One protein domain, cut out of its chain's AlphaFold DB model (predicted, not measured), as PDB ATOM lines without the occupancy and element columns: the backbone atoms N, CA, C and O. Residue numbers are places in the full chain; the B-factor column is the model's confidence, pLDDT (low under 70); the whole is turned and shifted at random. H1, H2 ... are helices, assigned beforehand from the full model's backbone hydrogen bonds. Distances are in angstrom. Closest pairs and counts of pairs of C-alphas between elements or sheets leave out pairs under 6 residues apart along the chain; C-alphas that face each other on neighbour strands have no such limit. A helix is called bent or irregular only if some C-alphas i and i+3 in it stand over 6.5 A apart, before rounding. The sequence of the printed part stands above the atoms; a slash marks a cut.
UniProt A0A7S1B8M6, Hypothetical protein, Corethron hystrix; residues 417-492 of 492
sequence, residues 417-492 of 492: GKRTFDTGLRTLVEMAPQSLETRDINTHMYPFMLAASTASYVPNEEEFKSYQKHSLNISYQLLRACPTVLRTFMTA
ATOM      1  N   GLY A 417      73.436 -18.655  31.314       87.25
ATOM      2  CA  GLY A 417      74.253 -19.578  30.546       87.25
ATOM      3  C   GLY A 417      73.594 -20.928  30.302       87.25
ATOM      4  O   GLY A 417      74.318 -21.912  30.152       87.25
ATOM      5  N   LYS A 418      72.256 -21.012  30.254       86.25
ATOM      6  CA  LYS A 418      71.569 -22.252  29.858       86.25
ATOM      7  C   LYS A 418      71.950 -22.601  28.411       86.25
ATOM      8  O   LYS A 418      71.698 -21.829  27.490       86.25
ATOM      9  N   ARG A 419      72.613 -23.751  28.217       77.44
ATOM     10  CA  ARG A 419      73.410 -24.041  26.999       77.44
ATOM     11  C   ARG A 419      72.675 -24.797  25.896       77.44
ATOM     12  O   ARG A 419      73.159 -24.857  24.766       77.44
ATOM     13  N   THR A 420      71.526 -25.387  26.201       82.25
ATOM     14  CA  THR A 420      70.820 -26.282  25.281       82.25
ATOM     15  C   THR A 420      69.524 -25.646  24.800       82.25
ATOM     16  O   THR A 420      68.585 -25.459  25.570       82.25
ATOM     17  N   PHE A 421      69.451 -25.339  23.501       84.62
ATOM     18  CA  PHE A 421      68.212 -24.844  22.894       84.62
ATOM     19  C   PHE A 421      67.101 -25.900  22.932       84.62
ATOM     20  O   PHE A 421      65.940 -25.556  23.093       84.62
ATOM     21  N   ASP A 422      67.448 -27.186  22.827       80.94
ATOM     22  CA  ASP A 422      66.487 -28.296  22.745       80.94
ATOM     23  C   ASP A 422      65.737 -28.605  24.051       80.94
ATOM     24  O   ASP A 422      64.914 -29.522  24.077       80.94
ATOM     25  N   THR A 423      66.015 -27.856  25.116       79.19
ATOM     26  CA  THR A 423      65.381 -27.995  26.432       79.19
ATOM     27  C   THR A 423      64.560 -26.733  26.736       79.19
ATOM     28  O   THR A 423      64.055 -26.109  25.801       79.19
ATOM     29  N   GLY A 424      64.403 -26.332  28.003       82.69
ATOM     30  CA  GLY A 424      63.486 -25.266  28.431       82.69
ATOM     31  C   GLY A 424      63.544 -23.945  27.640       82.69
ATOM     32  O   GLY A 424      62.541 -23.238  27.589       82.69
ATOM     33  N   LEU A 425      64.653 -23.617  26.958       91.88
ATOM     34  CA  LEU A 425      64.740 -22.458  26.053       91.88
ATOM     35  C   LEU A 425      63.765 -22.536  24.869       91.88
ATOM     36  O   LEU A 425      63.108 -21.542  24.562       91.88
ATOM     37  N   ARG A 426      63.643 -23.698  24.215       93.88
ATOM     38  CA  ARG A 426      62.669 -23.889  23.132       93.88
ATOM     39  C   ARG A 426      61.253 -23.710  23.658       93.88
ATOM     40  O   ARG A 426      60.482 -22.973  23.053       93.88
ATOM     41  N   THR A 427      60.941 -24.310  24.804       93.62
ATOM     42  CA  THR A 427      59.623 -24.195  25.441       93.62
ATOM     43  C   THR A 427      59.294 -22.733  25.775       93.62
ATOM     44  O   THR A 427      58.180 -22.279  25.517       93.62
ATOM     45  N   LEU A 428      60.265 -21.954  26.272       95.88
ATOM     46  CA  LEU A 428      60.105 -20.512  26.511       95.88
ATOM     47  C   LEU A 428      59.794 -19.742  25.220       95.88
ATOM     48  O   LEU A 428      58.889 -18.905  25.207       95.88
ATOM     49  N   VAL A 429      60.516 -20.033  24.135       96.25
ATOM     50  CA  VAL A 429      60.305 -19.405  22.822       96.25
ATOM     51  C   VAL A 429      58.933 -19.757  22.245       96.25
ATOM     52  O   VAL A 429      58.241 -18.876  21.744       96.25
ATOM     53  N   GLU A 430      58.520 -21.018  22.339       94.94
ATOM     54  CA  GLU A 430      57.222 -21.482  21.842       94.94
ATOM     55  C   GLU A 430      56.053 -20.851  22.620       94.94
ATOM     56  O   GLU A 430      55.043 -20.476  22.023       94.94
ATOM     57  N   MET A 431      56.193 -20.667  23.937       96.00
ATOM     58  CA  MET A 431      55.130 -20.112  24.792       96.00
ATOM     59  C   MET A 431      55.071 -18.574  24.798       96.00
ATOM     60  O   MET A 431      54.006 -17.978  25.030       96.00
ATOM     61  N   ALA A 432      56.199 -17.912  24.536       96.62
ATOM     62  CA  ALA A 432      56.321 -16.457  24.504       96.62
ATOM     63  C   ALA A 432      57.208 -15.973  23.338       96.62
ATOM     64  O   ALA A 432      58.255 -15.366  23.584       96.62
ATOM     65  N   PRO A 433      56.799 -16.160  22.067       96.44
ATOM     66  CA  PRO A 433      57.608 -15.784  20.902       96.44
ATOM     67  C   PRO A 433      57.962 -14.291  20.861       96.44
ATOM     68  O   PRO A 433      59.052 -13.921  20.437       96.44
ATOM     69  N   GLN A 434      57.096 -13.424  21.391       95.94
ATOM     70  CA  GLN A 434      57.343 -11.983  21.508       95.94
ATOM     71  C   GLN A 434      58.541 -11.627  22.407       95.94
ATOM     72  O   GLN A 434      59.085 -10.528  22.309       95.94
ATOM     73  N   SER A 435      58.986 -12.544  23.275       96.56
ATOM     74  CA  SER A 435      60.198 -12.333  24.074       96.56
ATOM     75  C   SER A 435      61.452 -12.220  23.200       96.56
ATOM     76  O   SER A 435      62.376 -11.512  23.587       96.56
ATOM     77  N   LEU A 436      61.457 -12.810  21.993       96.62
ATOM     78  CA  LEU A 436      62.541 -12.676  21.008       96.62
ATOM     79  C   LEU A 436      62.674 -11.254  20.451       96.62
ATOM     80  O   LEU A 436      63.766 -10.847  20.060       96.62
ATOM     81  N   GLU A 437      61.578 -10.495  20.443       96.31
ATOM     82  CA  GLU A 437      61.524  -9.099  19.994       96.31
ATOM     83  C   GLU A 437      61.666  -8.103  21.156       96.31
ATOM     84  O   GLU A 437      61.767  -6.896  20.939       96.31
ATOM     85  N   THR A 438      61.707  -8.591  22.397       95.50
ATOM     86  CA  THR A 438      61.853  -7.746  23.583       95.50
ATOM     87  C   THR A 438      63.334  -7.561  23.891       95.50
ATOM     88  O   THR A 438      64.036  -8.525  24.193       95.50
ATOM     89  N   ARG A 439      63.821  -6.318  23.816       95.38
ATOM     90  CA  ARG A 439      65.184  -5.989  24.251       95.38
ATOM     91  C   ARG A 439      65.271  -6.084  25.769       95.38
ATOM     92  O   ARG A 439      64.378  -5.613  26.471       95.38
ATOM     93  N   ASP A 440      66.364  -6.648  26.261       95.38
ATOM     94  CA  ASP A 440      66.715  -6.534  27.669       95.38
ATOM     95  C   ASP A 440      66.912  -5.057  28.032       95.38
ATOM     96  O   ASP A 440      67.569  -4.309  27.308       95.38
ATOM     97  N   ILE A 441      66.317  -4.624  29.142       94.06
ATOM     98  CA  ILE A 441      66.294  -3.208  29.526       94.06
ATOM     99  C   ILE A 441      67.687  -2.710  29.919       94.06
ATOM    100  O   ILE A 441      68.006  -1.557  29.649       94.06
ATOM    101  N   ASN A 442      68.522  -3.570  30.506       93.62
ATOM    102  CA  ASN A 442      69.824  -3.165  31.038       93.62
ATOM    103  C   ASN A 442      70.909  -3.113  29.955       93.62
ATOM    104  O   ASN A 442      71.730  -2.203  29.931       93.62
ATOM    105  N   THR A 443      70.922  -4.090  29.053       94.88
ATOM    106  CA  THR A 443      71.927  -4.217  27.986       94.88
ATOM    107  C   THR A 443      71.461  -3.648  26.648       94.88
ATOM    108  O   THR A 443      72.272  -3.491  25.736       94.88
ATOM    109  N   HIS A 444      70.160  -3.381  26.501       95.12
ATOM    110  CA  HIS A 444      69.505  -3.026  25.238       95.12
ATOM    111  C   HIS A 444      69.709  -4.056  24.112       95.12
ATOM    112  O   HIS A 444      69.510  -3.744  22.935       95.12
ATOM    113  N   MET A 445      70.074  -5.291  24.461       95.75
ATOM    114  CA  MET A 445      70.308  -6.379  23.518       95.75
ATOM    115  C   MET A 445      69.059  -7.246  23.348       95.75
ATOM    116  O   MET A 445      68.299  -7.474  24.289       95.75
ATOM    117  N   TYR A 446      68.861  -7.778  22.143       96.38
ATOM    118  CA  TYR A 446      67.881  -8.843  21.912       96.38
ATOM    119  C   TYR A 446      68.399 -10.188  22.450       96.38
ATOM    120  O   TYR A 446      69.616 -10.380  22.532       96.38
ATOM    121  N   PRO A 447      67.528 -11.177  22.722       96.50
ATOM    122  CA  PRO A 447      67.944 -12.487  23.233       96.50
ATOM    123  C   PRO A 447      69.042 -13.182  22.414       96.50
ATOM    124  O   PRO A 447      69.982 -13.728  22.983       96.50
ATOM    125  N   PHE A 448      68.996 -13.119  21.079       96.12
ATOM    126  CA  PHE A 448      70.042 -13.729  20.244       96.12
ATOM    127  C   PHE A 448      71.406 -13.030  20.383       96.12
ATOM    128  O   PHE A 448      72.444 -13.683  20.246       96.12
ATOM    129  N   MET A 449      71.408 -11.723  20.667       95.62
ATOM    130  CA  MET A 449      72.617 -10.941  20.932       95.62
ATOM    131  C   MET A 449      73.161 -11.244  22.327       95.62
ATOM    132  O   MET A 449      74.367 -11.413  22.470       95.62
ATOM    133  N   LEU A 450      72.284 -11.388  23.328       95.56
ATOM    134  CA  LEU A 450      72.658 -11.849  24.672       95.56
ATOM    135  C   LEU A 450      73.321 -13.228  24.620       95.56
ATOM    136  O   LEU A 450      74.360 -13.456  25.236       95.56
ATOM    137  N   ALA A 451      72.752 -14.143  23.833       94.50
ATOM    138  CA  ALA A 451      73.322 -15.470  23.649       94.50
ATOM    139  C   ALA A 451      74.724 -15.397  23.033       94.50
ATOM    140  O   ALA A 451      75.590 -16.159  23.443       94.50
ATOM    141  N   ALA A 452      74.980 -14.450  22.125       93.31
ATOM    142  CA  ALA A 452      76.296 -14.254  21.519       93.31
ATOM    143  C   ALA A 452      77.297 -13.567  22.469       93.31
ATOM    144  O   ALA A 452      78.481 -13.899  22.459       93.31
ATOM    145  N   SER A 453      76.845 -12.613  23.290       93.12
ATOM    146  CA  SER A 453      77.718 -11.809  24.160       93.12
ATOM    147  C   SER A 453      78.165 -12.548  25.426       93.12
ATOM    148  O   SER A 453      79.293 -12.356  25.889       93.12
ATOM    149  N   THR A 454      77.326 -13.447  25.947       88.25
ATOM    150  CA  THR A 454      77.613 -14.275  27.134       88.25
ATOM    151  C   THR A 454      78.811 -15.217  26.957       88.25
ATOM    152  O   THR A 454      79.397 -15.645  27.948       88.25
ATOM    153  N   ALA A 455      79.269 -15.465  25.721       77.44
ATOM    154  CA  ALA A 455      80.468 -16.259  25.433       77.44
ATOM    155  C   ALA A 455      81.787 -15.669  25.947       77.44
ATOM    156  O   ALA A 455      82.784 -16.381  26.023       77.44
ATOM    157  N   SER A 456      81.808 -14.389  26.312       72.88
ATOM    158  CA  SER A 456      83.037 -13.663  26.641       72.88
ATOM    159  C   SER A 456      83.619 -13.930  28.040       72.88
ATOM    160  O   SER A 456      84.743 -13.510  28.296       72.88
ATOM    161  N   TYR A 457      82.915 -14.637  28.938       73.50
ATOM    162  CA  TYR A 457      83.279 -14.731  30.367       73.50
ATOM    163  C   TYR A 457      83.833 -16.101  30.819       73.50
ATOM    164  O   TYR A 457      83.701 -16.475  31.983       73.50
ATOM    165  N   VAL A 458      84.445 -16.892  29.932       75.81
ATOM    166  CA  VAL A 458      85.022 -18.197  30.320       75.81
ATOM    167  C   VAL A 458      86.536 -18.063  30.551       75.81
ATOM    168  O   VAL A 458      87.246 -17.716  29.610       75.81
ATOM    169  N   PRO A 459      87.056 -18.330  31.768       77.44
ATOM    170  CA  PRO A 459      88.469 -18.108  32.100       77.44
ATOM    171  C   PRO A 459      89.441 -19.140  31.495       77.44
ATOM    172  O   PRO A 459      90.644 -18.897  31.485       77.44
ATOM    173  N   ASN A 460      88.949 -20.280  30.993       88.38
ATOM    174  CA  ASN A 460      89.759 -21.355  30.409       88.38
ATOM    175  C   ASN A 460      89.575 -21.427  28.878       88.38
ATOM    176  O   ASN A 460      88.446 -21.503  28.397       88.38
ATOM    177  N   GLU A 461      90.672 -21.451  28.111       88.06
ATOM    178  CA  GLU A 461      90.657 -21.459  26.637       88.06
ATOM    179  C   GLU A 461      89.972 -22.708  26.040       88.06
ATOM    180  O   GLU A 461      89.298 -22.620  25.008       88.06
ATOM    181  N   GLU A 462      90.105 -23.875  26.677       85.50
ATOM    182  CA  GLU A 462      89.469 -25.108  26.184       85.50
ATOM    183  C   GLU A 462      87.951 -25.084  26.390       85.50
ATOM    184  O   GLU A 462      87.179 -25.379  25.470       85.50
ATOM    185  N   GLU A 463      87.506 -24.652  27.570       82.19
ATOM    186  CA  GLU A 463      86.085 -24.459  27.859       82.19
ATOM    187  C   GLU A 463      85.488 -23.344  26.998       82.19
ATOM    188  O   GLU A 463      84.348 -23.466  26.546       82.19
ATOM    189  N   PHE A 464      86.268 -22.302  26.703       85.69
ATOM    190  CA  PHE A 464      85.860 -21.187  25.854       85.69
ATOM    191  C   PHE A 464      85.482 -21.648  24.442       85.69
ATOM    192  O   PHE A 464      84.423 -21.269  23.944       85.69
ATOM    193  N   LYS A 465      86.277 -22.520  23.802       86.25
ATOM    194  CA  LYS A 465      85.968 -23.038  22.450       86.25
ATOM    195  C   LYS A 465      84.661 -23.831  22.427       86.25
ATOM    196  O   LYS A 465      83.842 -23.658  21.520       86.25
ATOM    197  N   SER A 466      84.444 -24.680  23.433       84.75
ATOM    198  CA  SER A 466      83.182 -25.412  23.580       84.75
ATOM    199  C   SER A 466      82.016 -24.450  23.816       84.75
ATOM    200  O   SER A 466      80.986 -24.538  23.143       84.75
ATOM    201  N   TYR A 467      82.189 -23.476  24.710       82.94
ATOM    202  CA  TYR A 467      81.164 -22.494  25.049       82.94
ATOM    203  C   TYR A 467      80.770 -21.632  23.847       82.94
ATOM    204  O   TYR A 467      79.583 -21.479  23.559       82.94
ATOM    205  N   GLN A 468      81.748 -21.126  23.093       86.88
ATOM    206  CA  GLN A 468      81.522 -20.310  21.903       86.88
ATOM    207  C   GLN A 468      80.676 -21.060  20.866       86.88
ATOM    208  O   GLN A 468      79.747 -20.492  20.293       86.88
ATOM    209  N   LYS A 469      80.937 -22.357  20.667       87.88
ATOM    210  CA  LYS A 469      80.136 -23.198  19.767       87.88
ATOM    211  C   LYS A 469      78.675 -23.306  20.224       87.88
ATOM    212  O   LYS A 469      77.776 -23.220  19.389       87.88
ATOM    213  N   HIS A 470      78.429 -23.478  21.524       87.12
ATOM    214  CA  HIS A 470      77.072 -23.566  22.082       87.12
ATOM    215  C   HIS A 470      76.326 -22.234  21.991       87.12
ATOM    216  O   HIS A 470      75.192 -22.199  21.521       87.12
ATOM    217  N   SER A 471      76.983 -21.144  22.380       89.19
ATOM    218  CA  SER A 471      76.461 -19.779  22.294       89.19
ATOM    219  C   SER A 471      76.047 -19.424  20.860       89.19
ATOM    220  O   SER A 471      74.901 -19.038  20.631       89.19
ATOM    221  N   LEU A 472      76.920 -19.667  19.873       91.81
ATOM    222  CA  LEU A 472      76.609 -19.432  18.459       91.81
ATOM    223  C   LEU A 472      75.438 -20.290  17.969       91.81
ATOM    224  O   LEU A 472      74.599 -19.803  17.211       91.81
ATOM    225  N   ASN A 473      75.354 -21.550  18.410       92.69
ATOM    226  CA  ASN A 473      74.220 -22.408  18.087       92.69
ATOM    227  C   ASN A 473      72.918 -21.848  18.681       92.69
ATOM    228  O   ASN A 473      71.938 -21.721  17.954       92.69
ATOM    229  N   ILE A 474      72.905 -21.443  19.955       93.75
ATOM    230  CA  ILE A 474      71.724 -20.826  20.580       93.75
ATOM    231  C   ILE A 474      71.320 -19.558  19.823       93.75
ATOM    232  O   ILE A 474      70.164 -19.442  19.422       93.75
ATOM    233  N   SER A 475      72.255 -18.638  19.561       95.00
ATOM    234  CA  SER A 475      71.985 -17.425  18.781       95.00
ATOM    235  C   SER A 475      71.375 -17.746  17.415       95.00
ATOM    236  O   SER A 475      70.376 -17.138  17.031       95.00
ATOM    237  N   TYR A 476      71.928 -18.731  16.701       95.06
ATOM    238  CA  TYR A 476      71.400 -19.178  15.413       95.06
ATOM    239  C   TYR A 476      69.973 -19.734  15.525       95.06
ATOM    240  O   TYR A 476      69.108 -19.363  14.731       95.06
ATOM    241  N   GLN A 477      69.694 -20.585  16.518       95.94
ATOM    242  CA  GLN A 477      68.353 -21.145  16.717       95.94
ATOM    243  C   GLN A 477      67.328 -20.066  17.097       95.94
ATOM    244  O   GLN A 477      66.211 -20.085  16.583       95.94
ATOM    245  N   LEU A 478      67.708 -19.087  17.927       95.62
ATOM    246  CA  LEU A 478      66.847 -17.952  18.282       95.62
ATOM    247  C   LEU A 478      66.502 -17.100  17.050       95.62
ATOM    248  O   LEU A 478      65.338 -16.758  16.844       95.62
ATOM    249  N   LEU A 479      67.487 -16.816  16.191       95.69
ATOM    250  CA  LEU A 479      67.270 -16.108  14.922       95.69
ATOM    251  C   LEU A 479      66.367 -16.891  13.966       95.69
ATOM    252  O   LEU A 479      65.516 -16.310  13.291       95.69
ATOM    253  N   ARG A 480      66.527 -18.216  13.920       95.19
ATOM    254  CA  ARG A 480      65.679 -19.095  13.113       95.19
ATOM    255  C   ARG A 480      64.234 -19.114  13.614       95.19
ATOM    256  O   ARG A 480      63.323 -19.175  12.792       95.19
ATOM    257  N   ALA A 481      64.029 -19.063  14.928       94.88
ATOM    258  CA  ALA A 481      62.703 -19.057  15.535       94.88
ATOM    259  C   ALA A 481      61.936 -17.747  15.282       94.88
ATOM    260  O   ALA A 481      60.712 -17.781  15.178       94.88
ATOM    261  N   CYS A 482      62.629 -16.611  15.132       94.25
ATOM    262  CA  CYS A 482      61.994 -15.327  14.827       94.25
ATOM    263  C   CYS A 482      62.810 -14.482  13.827       94.25
ATOM    264  O   CYS A 482      63.515 -13.543  14.213       94.25
ATOM    265  N   PRO A 483      62.697 -14.764  12.511       91.88
ATOM    266  CA  PRO A 483      63.420 -14.022  11.476       91.88
ATOM    267  C   PRO A 483      63.028 -12.538  11.375       91.88
ATOM    268  O   PRO A 483      63.763 -11.745  10.785       91.88
ATOM    269  N   THR A 484      61.870 -12.144  11.918       92.44
ATOM    270  CA  THR A 484      61.393 -10.749  11.924       92.44
ATOM    271  C   THR A 484      62.285  -9.842  12.761       92.44
ATOM    272  O   THR A 484      62.481  -8.694  12.369       92.44
ATOM    273  N   VAL A 485      62.917 -10.362  13.823       91.31
ATOM    274  CA  VAL A 485      63.847  -9.594  14.670       91.31
ATOM    275  C   VAL A 485      64.987  -8.994  13.840       91.31
ATOM    276  O   VAL A 485      65.363  -7.847  14.068       91.31
ATOM    277  N   LEU A 486      65.497  -9.719  12.834       89.19
ATOM    278  CA  LEU A 486      66.538  -9.205  11.935       89.19
ATOM    279  C   LEU A 486      66.043  -8.036  11.091       89.19
ATOM    280  O   LEU A 486      66.784  -7.079  10.896       89.19
ATOM    281  N   ARG A 487      64.796  -8.086  10.612       90.62
ATOM    282  CA  ARG A 487      64.222  -6.973   9.846       90.62
ATOM    283  C   ARG A 487      64.107  -5.740  10.725       90.62
ATOM    284  O   ARG A 487      64.614  -4.698  10.338       90.62
ATOM    285  N   THR A 488      63.527  -5.889  11.916       87.19
ATOM    286  CA  THR A 488      63.381  -4.800  12.889       87.19
ATOM    287  C   THR A 488      64.735  -4.204  13.268       87.19
ATOM    288  O   THR A 488      64.869  -2.987  13.340       87.19
ATOM    289  N   PHE A 489      65.752  -5.049  13.469       86.06
ATOM    290  CA  PHE A 489      67.111  -4.609  13.769       86.06
ATOM    291  C   PHE A 489      67.777  -3.873  12.600       86.06
ATOM    292  O   PHE A 489      68.442  -2.880  12.835       86.06
ATOM    293  N   MET A 490      67.598  -4.326  11.355       88.06
ATOM    294  CA  MET A 490      68.172  -3.655  10.179       88.06
ATOM    295  C   MET A 490      67.482  -2.328   9.837       88.06
ATOM    296  O   MET A 490      68.067  -1.505   9.139       88.06
ATOM    297  N   THR A 491      66.229  -2.146  10.261       89.81
ATOM    298  CA  THR A 491      65.458  -0.916  10.019       89.81
ATOM    299  C   THR A 491      65.605   0.143  11.108       89.81
ATOM    300  O   THR A 491      65.238   1.290  10.863       89.81
ATOM    301  N   ALA A 492      66.060  -0.248  12.300       79.88
ATOM    302  CA  ALA A 492      66.305   0.638  13.437       79.88
ATOM    303  C   ALA A 492      67.749   1.143  13.411       79.88
ATOM    304  O   ALA A 492      67.951   2.314  13.800       79.88
TER     305      ALA A 492
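Overview. This is residues 417 to 492 of the 492 residues of the protein "Hypothetical protein" of Corethron hystrix (UniProt A0A7S1B8M6). A helical hairpin, the long helix H4 with H3 side by side with it, makes the length of the domain, and H5 turns off at nearly a right angle after H4. H1 runs the same way as H4, set off from it, and little H2 leads from H1 toward the beginning of H3. The printed part has 76 residues with five named helices, H1 to H5 in order, and no named strand; the class is all helix. It is compact, with a radius of gyration of the C-alphas of 12.8 A and spans of 36 by 26 by 20 A.

Along the chain. Find C-alpha 461 at (90.657, -21.459, 26.637); from there H4 runs 30.2 A to C-alpha 481 at (62.703, -19.057, 15.535). Before it, H3, residues 447 to 457, is 17.1 A long and irregular, but only just: C-alphas 454 and 457 are 6.54 A apart. H1, residues 421 to 431, is 14.0 A long and irregular, with C-alphas 421 and 424 7.3 A apart. H2 is residues 433 to 437, 7.8 A, and H5, residues 484 to 491, 10.8 A, ends at (65.458, -0.916, 10.019).

Arrangement. Look first at the hairpin: H3 and H4 touch, opposite ways at a shallow tilt of 4 degrees, closest at the C-alphas of Phe 448 and Ser 475, 4.4 A. H1 only just touches H4, with 3 pairs of C-alphas within 8 A, the closest Phe 421 and Ile 474 at 5.8 A; H4 does so with residues 474 to 481 alone. H2 touches H3, closest at the C-alphas of Leu 436 and Pro 447, 5.8 A. H5 is about perpendicular to H4, at 86 degrees, and close but not clearly touching it, closest at the C-alphas of Leu 479 and Val 485, 7.4 A. H1 and H3 are apart. Every O i to N i+4 pair is within hydrogen-bond range in H4 and H5, against 4 of 7 in H1, 4 of 7 in H3 and 0 of 1 in H2, where 2 of 2 O i to N i+3 pairs are.

Size, cuts and confidence. The two C-alphas farthest apart, those of Asn 460 and Thr 491, are 37.7 A apart. The printed part has no cut and no long link. Mean pLDDT of the printed part is 90.1, and no printed residue is under 70.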